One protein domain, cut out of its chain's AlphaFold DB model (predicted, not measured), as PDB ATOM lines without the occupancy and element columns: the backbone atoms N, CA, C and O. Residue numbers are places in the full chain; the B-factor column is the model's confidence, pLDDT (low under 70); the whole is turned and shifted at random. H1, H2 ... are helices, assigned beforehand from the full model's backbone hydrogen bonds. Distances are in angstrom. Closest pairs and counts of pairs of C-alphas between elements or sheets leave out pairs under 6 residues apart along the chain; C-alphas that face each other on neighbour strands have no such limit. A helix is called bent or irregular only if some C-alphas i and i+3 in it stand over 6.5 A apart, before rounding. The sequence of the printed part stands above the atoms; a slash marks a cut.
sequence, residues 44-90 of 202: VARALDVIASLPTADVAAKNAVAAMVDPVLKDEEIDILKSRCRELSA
ATOM      1  N   VAL A  44     187.745 281.263 198.411       73.25
ATOM      2  CA  VAL A  44     188.971 280.494 198.175       73.25
ATOM      3  C   VAL A  44     190.060 280.899 199.167       73.25
ATOM      4  O   VAL A  44     190.682 280.027 199.768       73.25
ATOM      5  N   ALA A  45     190.253 282.198 199.417       78.62
ATOM      6  CA  ALA A  45     191.205 282.676 200.420       78.62
ATOM      7  C   ALA A  45     190.861 282.169 201.832       78.62
ATOM      8  O   ALA A  45     191.731 281.655 202.531       78.62
ATOM      9  N   ARG A  46     189.580 282.211 202.226       75.50
ATOM     10  CA  ARG A  46     189.127 281.654 203.513       75.50
ATOM     11  C   ARG A  46     189.339 280.147 203.605       75.50
ATOM     12  O   ARG A  46     189.759 279.658 204.649       75.50
ATOM     13  N   ALA A  47     189.062 279.406 202.536       74.00
ATOM     14  CA  ALA A  47     189.309 277.969 202.498       74.00
ATOM     15  C   ALA A  47     190.809 277.658 202.623       74.00
ATOM     16  O   ALA A  47     191.181 276.751 203.365       74.00
ATOM     17  N   LEU A  48     191.672 278.439 201.964       78.94
ATOM     18  CA  LEU A  48     193.125 278.314 202.084       78.94
ATOM     19  C   LEU A  48     193.613 278.618 203.502       78.94
ATOM     20  O   LEU A  48     194.438 277.864 204.011       78.94
ATOM     21  N   ASP A  49     193.069 279.637 204.168       83.56
ATOM     22  CA  ASP A  49     193.399 279.946 205.566       83.56
ATOM     23  C   ASP A  49     192.963 278.824 206.519       83.56
ATOM     24  O   ASP A  49     193.716 278.423 207.410       83.56
ATOM     25  N   VAL A  50     191.770 278.256 206.311       78.19
ATOM     26  CA  VAL A  50     191.285 277.109 207.091       78.19
ATOM     27  C   VAL A  50     192.190 275.899 206.878       78.19
ATOM     28  O   VAL A  50     192.604 275.282 207.857       78.19
ATOM     29  N   ILE A  51     192.557 275.587 205.634       78.12
ATOM     30  CA  ILE A  51     193.468 274.479 205.319       78.12
ATOM     31  C   ILE A  51     194.855 274.729 205.922       78.12
ATOM     32  O   ILE A  51     195.441 273.812 206.493       78.12
ATOM     33  N   ALA A  52     195.363 275.961 205.863       81.00
ATOM     34  CA  ALA A  52     196.645 276.337 206.453       81.00
ATOM     35  C   ALA A  52     196.641 276.254 207.989       81.00
ATOM     36  O   ALA A  52     197.689 276.029 208.593       81.00
ATOM     37  N   SER A  53     195.474 276.400 208.624       81.44
ATOM     38  CA  SER A  53     195.307 276.231 210.071       81.44
ATOM     39  C   SER A  53     195.259 274.765 210.524       81.44
ATOM     40  O   SER A  53     195.335 274.491 211.725       81.44
ATOM     41  N   LEU A  54     195.134 273.812 209.589       80.75
ATOM     42  CA  LEU A  54     195.122 272.391 209.920       80.75
ATOM     43  C   LEU A  54     196.527 271.907 210.311       80.75
ATOM     44  O   LEU A  54     197.532 272.347 209.746       80.75
ATOM     45  N   PRO A  55     196.626 270.968 211.269       80.50
ATOM     46  CA  PRO A  55     197.900 270.361 211.616       80.50
ATOM     47  C   PRO A  55     198.498 269.632 210.408       80.50
ATOM     48  O   PRO A  55     197.783 269.035 209.602       80.50
ATOM     49  N   THR A  56     199.828 269.629 210.312       84.94
ATOM     50  CA  THR A  56     200.530 268.832 209.300       84.94
ATOM     51  C   THR A  56     200.218 267.345 209.470       84.94
ATOM     52  O   THR A  56     199.884 266.890 210.567       84.94
ATOM     53  N   ALA A  57     200.362 266.570 208.391       79.38
ATOM     54  CA  ALA A  57     200.029 265.144 208.376       79.38
ATOM     55  C   ALA A  57     200.684 264.355 209.528       79.38
ATOM     56  O   ALA A  57     200.022 263.544 210.170       79.38
ATOM     57  N   ASP A  58     201.942 264.654 209.859       80.44
ATOM     58  CA  ASP A  58     202.662 263.998 210.956       80.44
ATOM     59  C   ASP A  58     202.093 264.341 212.340       80.44
ATOM     60  O   ASP A  58     202.055 263.496 213.237       80.44
ATOM     61  N   VAL A  59     201.644 265.585 212.534       80.75
ATOM     62  CA  VAL A  59     201.020 266.032 213.788       80.75
ATOM     63  C   VAL A  59     199.616 265.448 213.908       80.75
ATOM     64  O   VAL A  59     199.253 264.941 214.967       80.75
ATOM     65  N   ALA A  60     198.854 265.434 212.813       75.69
ATOM     66  CA  ALA A  60     197.549 264.789 212.754       75.69
ATOM     67  C   ALA A  60     197.647 263.283 213.060       75.69
ATOM     68  O   ALA A  60     196.877 262.779 213.874       75.69
ATOM     69  N   ALA A  61     198.633 262.581 212.491       74.19
ATOM     70  CA  ALA A  61     198.862 261.160 212.747       74.19
ATOM     71  C   ALA A  61     199.220 260.881 214.217       74.19
ATOM     72  O   ALA A  61     198.675 259.957 214.819       74.19
ATOM     73  N   LYS A  62     200.084 261.701 214.831       76.56
ATOM     74  CA  LYS A  62     200.415 261.584 216.263       76.56
ATOM     75  C   LYS A  62     199.200 261.826 217.157       76.56
ATOM     76  O   LYS A  62     198.983 261.063 218.096       76.56
ATOM     77  N   ASN A  63     198.401 262.844 216.845       77.06
ATOM     78  CA  ASN A  63     197.179 263.148 217.587       77.06
ATOM     79  C   ASN A  63     196.147 262.022 217.451       77.06
ATOM     80  O   ASN A  63     195.524 261.653 218.440       77.06
ATOM     81  N   ALA A  64     196.014 261.427 216.263       74.12
ATOM     82  CA  ALA A  64     195.139 260.281 216.041       74.12
ATOM     83  C   ALA A  64     195.571 259.065 216.876       74.12
ATOM     84  O   ALA A  64     194.739 258.458 217.540       74.12
ATOM     85  N   VAL A  65     196.869 258.742 216.907       77.94
ATOM     86  CA  VAL A  65     197.395 257.642 217.737       77.94
ATOM     87  C   VAL A  65     197.171 257.906 219.228       77.94
ATOM     88  O   VAL A  65     196.779 256.994 219.952       77.94
ATOM     89  N   ALA A  66     197.374 259.142 219.692       75.81
ATOM     90  CA  ALA A  66     197.107 259.516 221.080       75.81
ATOM     91  C   ALA A  66     195.616 259.379 221.435       75.81
ATOM     92  O   ALA A  66     195.286 258.817 222.477       75.81
ATOM     93  N   ALA A  67     194.723 259.798 220.535       73.81
ATOM     94  CA  ALA A  67     193.277 259.667 220.695       73.81
ATOM     95  C   ALA A  67     192.803 258.203 220.779       73.81
ATOM     96  O   ALA A  67     191.822 257.915 221.456       73.81
ATOM     97  N   MET A  68     193.511 257.248 220.155       72.38
ATOM     98  CA  MET A  68     193.154 255.821 220.251       72.38
ATOM     99  C   MET A  68     193.287 255.252 221.670       72.38
ATOM    100  O   MET A  68     192.645 254.246 221.974       72.38
ATOM    101  N   VAL A  69     194.126 255.861 222.512       79.19
ATOM    102  CA  VAL A  69     194.397 255.422 223.892       79.19
ATOM    103  C   VAL A  69     193.818 256.411 224.913       79.19
ATOM    104  O   VAL A  69     193.953 256.196 226.114       79.19
ATOM    105  N   ASP A  70     193.165 257.482 224.452       81.38
ATOM    106  CA  ASP A  70     192.507 258.450 225.322       81.38
ATOM    107  C   ASP A  70     191.250 257.814 225.943       81.38
ATOM    108  O   ASP A  70     190.299 257.491 225.220       81.38
ATOM    109  N   PRO A  71     191.224 257.606 227.273       80.31
ATOM    110  CA  PRO A  71     190.094 256.973 227.936       80.31
ATOM    111  C   PRO A  71     188.801 257.787 227.796       80.31
ATOM    112  O   PRO A  71     187.735 257.187 227.713       80.31
ATOM    113  N   VAL A  72     188.876 259.120 227.698       82.75
ATOM    114  CA  VAL A  72     187.683 259.978 227.598       82.75
ATOM    115  C   VAL A  72     186.983 259.774 226.256       82.75
ATOM    116  O   VAL A  72     185.776 259.555 226.216       82.75
ATOM    117  N   LEU A  73     187.741 259.757 225.156       75.44
ATOM    118  CA  LEU A  73     187.187 259.503 223.820       75.44
ATOM    119  C   LEU A  73     186.637 258.077 223.693       75.44
ATOM    120  O   LEU A  73     185.625 257.850 223.031       75.44
ATOM    121  N   LYS A  74     187.273 257.103 224.353       80.12
ATOM    122  CA  LYS A  74     186.773 255.723 224.389       80.12
ATOM    123  C   LYS A  74     185.477 255.594 225.185       80.12
ATOM    124  O   LYS A  74     184.599 254.841 224.769       80.12
ATOM    125  N   ASP A  75     185.325 256.339 226.275       78.12
ATOM    126  CA  ASP A  75     184.077 256.384 227.037       78.12
ATOM    127  C   ASP A  75     182.936 257.012 226.216       78.12
ATOM    128  O   ASP A  75     181.826 256.474 226.199       78.12
ATOM    129  N   GLU A  76     183.217 258.070 225.445       80.44
ATOM    130  CA  GLU A  76     182.254 258.662 224.505       80.44
ATOM    131  C   GLU A  76     181.830 257.667 223.410       80.44
ATOM    132  O   GLU A  76     180.635 257.489 223.162       80.44
ATOM    133  N   GLU A  77     182.783 256.953 222.792       82.12
ATOM    134  CA  GLU A  77     182.487 255.882 221.826       82.12
ATOM    135  C   GLU A  77     181.596 254.794 222.445       82.12
ATOM    136  O   GLU A  77     180.619 254.349 221.834       82.12
ATOM    137  N   ILE A  78     181.907 254.365 223.671       81.69
ATOM    138  CA  ILE A  78     181.127 253.361 224.401       81.69
ATOM    139  C   ILE A  78     179.702 253.861 224.649       81.69
ATOM    140  O   ILE A  78     178.754 253.086 224.507       81.69
ATOM    141  N   ASP A  79     179.521 255.126 225.011       83.88
ATOM    142  CA  ASP A  79     178.200 255.684 225.282       83.88
ATOM    143  C   ASP A  79     177.357 255.841 224.009       83.88
ATOM    144  O   ASP A  79     176.166 255.509 224.031       83.88
ATOM    145  N   ILE A  80     177.976 256.201 222.880       85.50
ATOM    146  CA  ILE A  80     177.341 256.169 221.551       85.50
ATOM    147  C   ILE A  80     176.931 254.735 221.179       85.50
ATOM    148  O   ILE A  80     175.826 254.485 220.693       85.50
ATOM    149  N   LEU A  81     177.796 253.750 221.423       87.19
ATOM    150  CA  LEU A  81     177.466 252.352 221.141       87.19
ATOM    151  C   LEU A  81     176.346 251.839 222.056       87.19
ATOM    152  O   LEU A  81     175.455 251.123 221.595       87.19
ATOM    153  N   LYS A  82     176.332 252.228 223.336       88.38
ATOM    154  CA  LYS A  82     175.251 251.885 224.272       88.38
ATOM    155  C   LYS A  82     173.919 252.494 223.848       88.38
ATOM    156  O   LYS A  82     172.910 251.790 223.924       88.38
ATOM    157  N   SER A  83     173.882 253.764 223.435       89.38
ATOM    158  CA  SER A  83     172.639 254.401 222.978       89.38
ATOM    159  C   SER A  83     172.096 253.684 221.744       89.38
ATOM    160  O   SER A  83     170.946 253.242 221.756       89.38
ATOM    161  N   ARG A  84     172.955 253.402 220.759       88.81
ATOM    162  CA  ARG A  84     172.583 252.649 219.557       88.81
ATOM    163  C   ARG A  84     172.090 251.235 219.875       88.81
ATOM    164  O   ARG A  84     171.097 250.783 219.309       88.81
ATOM    165  N   CYS A  85     172.733 250.536 220.811       91.12
ATOM    166  CA  CYS A  85     172.279 249.221 221.271       91.12
ATOM    167  C   CYS A  85     170.892 249.283 221.928       91.12
ATOM    168  O   CYS A  85     170.078 248.379 221.718       91.12
ATOM    169  N   ARG A  86     170.589 250.338 222.697       91.50
ATOM    170  CA  ARG A  86     169.260 250.537 223.299       91.50
ATOM    171  C   ARG A  86     168.196 250.797 222.235       91.50
ATOM    172  O   ARG A  86     167.147 250.163 222.277       91.50
ATOM    173  N   GLU A  87     168.480 251.662 221.267       91.50
ATOM    174  CA  GLU A  87     167.573 251.965 220.151       91.50
ATOM    175  C   GLU A  87     167.287 250.731 219.290       91.50
ATOM    176  O   GLU A  87     166.130 250.428 218.983       91.50
ATOM    177  N   LEU A  88     168.328 249.961 218.959       93.69
ATOM    178  CA  LEU A  88     168.179 248.702 218.231       93.69
ATOM    179  C   LEU A  88     167.353 247.693 219.030       93.69
ATOM    180  O   LEU A  88     166.468 247.054 218.470       93.69
ATOM    181  N   SER A  89     167.585 247.581 220.338       94.38
ATOM    182  CA  SER A  89     166.811 246.679 221.202       94.38
ATOM    183  C   SER A  89     165.334 247.077 221.270       94.38
ATOM    184  O   SER A  89     164.458 246.217 221.183       94.38
ATOM    185  N   ALA A  90     165.044 248.378 221.358       94.69
ATOM    186  CA  ALA A  90     163.678 248.892 221.312       94.69
ATOM    187  C   ALA A  90     163.007 248.587 219.962       94.69
ATOM    188  O   ALA A  90     161.870 248.116 219.930       94.69
TER     189      ALA A  90
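This is residues 44 to 90 of the 202 residues of an uncharacterized protein of Trypanosoma cruzi (UniProt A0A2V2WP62). Three helices follow one another nearly end to end in an open, flat U, with no packed core: the longest, H3, makes one arm, H2 makes the base, and the short H1 makes the other arm. H2 and H3 form a corner near their ends, a four-residue link joins H1 to H2, and the space between the arms H1 and H3 is empty. The printed part has 47 residues with three named helices, in the order H1, H2, H3, and no named strand; the class is all helix. The whole is extended, with a radius of gyration of the C-alphas of 16.8 A, and the C-alphas span 48 by 26 by 12 A along their three main axes.

H3 is the longest helix, residues 71 to 90, 20 residues and 28.4 A from first to last C-alpha; it begins with C-alpha 71 at (190.094, 256.973, 227.936) and ends with C-alpha 90 at (163.678, 248.892, 221.312). H2 comes before it, residues 57 to 68, 16.6 A from first to last C-alpha. H1, residues 44 to 52, is 12.0 A from first to last C-alpha and begins with C-alpha 44 at (188.971, 280.494, 198.175). None of the three helices is bent or irregular.

H3 and H2 are close but not clearly touching, with 2 pairs of C-alphas within 8 A. Their closest C-alphas are those of Leu 73 and Ala 67, 6.8 A apart, while their centres are 23.3 A apart. Their lines stand at a steep tilt of 63 degrees, and they run the same way. H1 and H2 are apart, although they follow each other in the chain: no C-alpha of the one is within 8 A of the other. H1 and H3 are apart too. In H1, H2 and H3 every O i to N i+4 pair is within hydrogen-bond range.

The two C-alphas farthest apart are those of Ala 45 and Ala 90, at 48.3 A, and the first and last printed C-alphas, of Val 44 and Ala 90, are 46.6 A apart. The links H1 to H2, with 4 residues between them, and H2 to H3, with 2, are both tight. Residues 44 to 54, 56 to 62 and 64 to 90 stand free, with no C-alpha 8 or more residues away along the chain within 10 A. The printed part has no cut from residue 44 to residue 90. The mean pLDDT of the printed part is 81.5, and no printed residue is under 70; the mean is 86 in H3, 77 in H2 and 78 in H1.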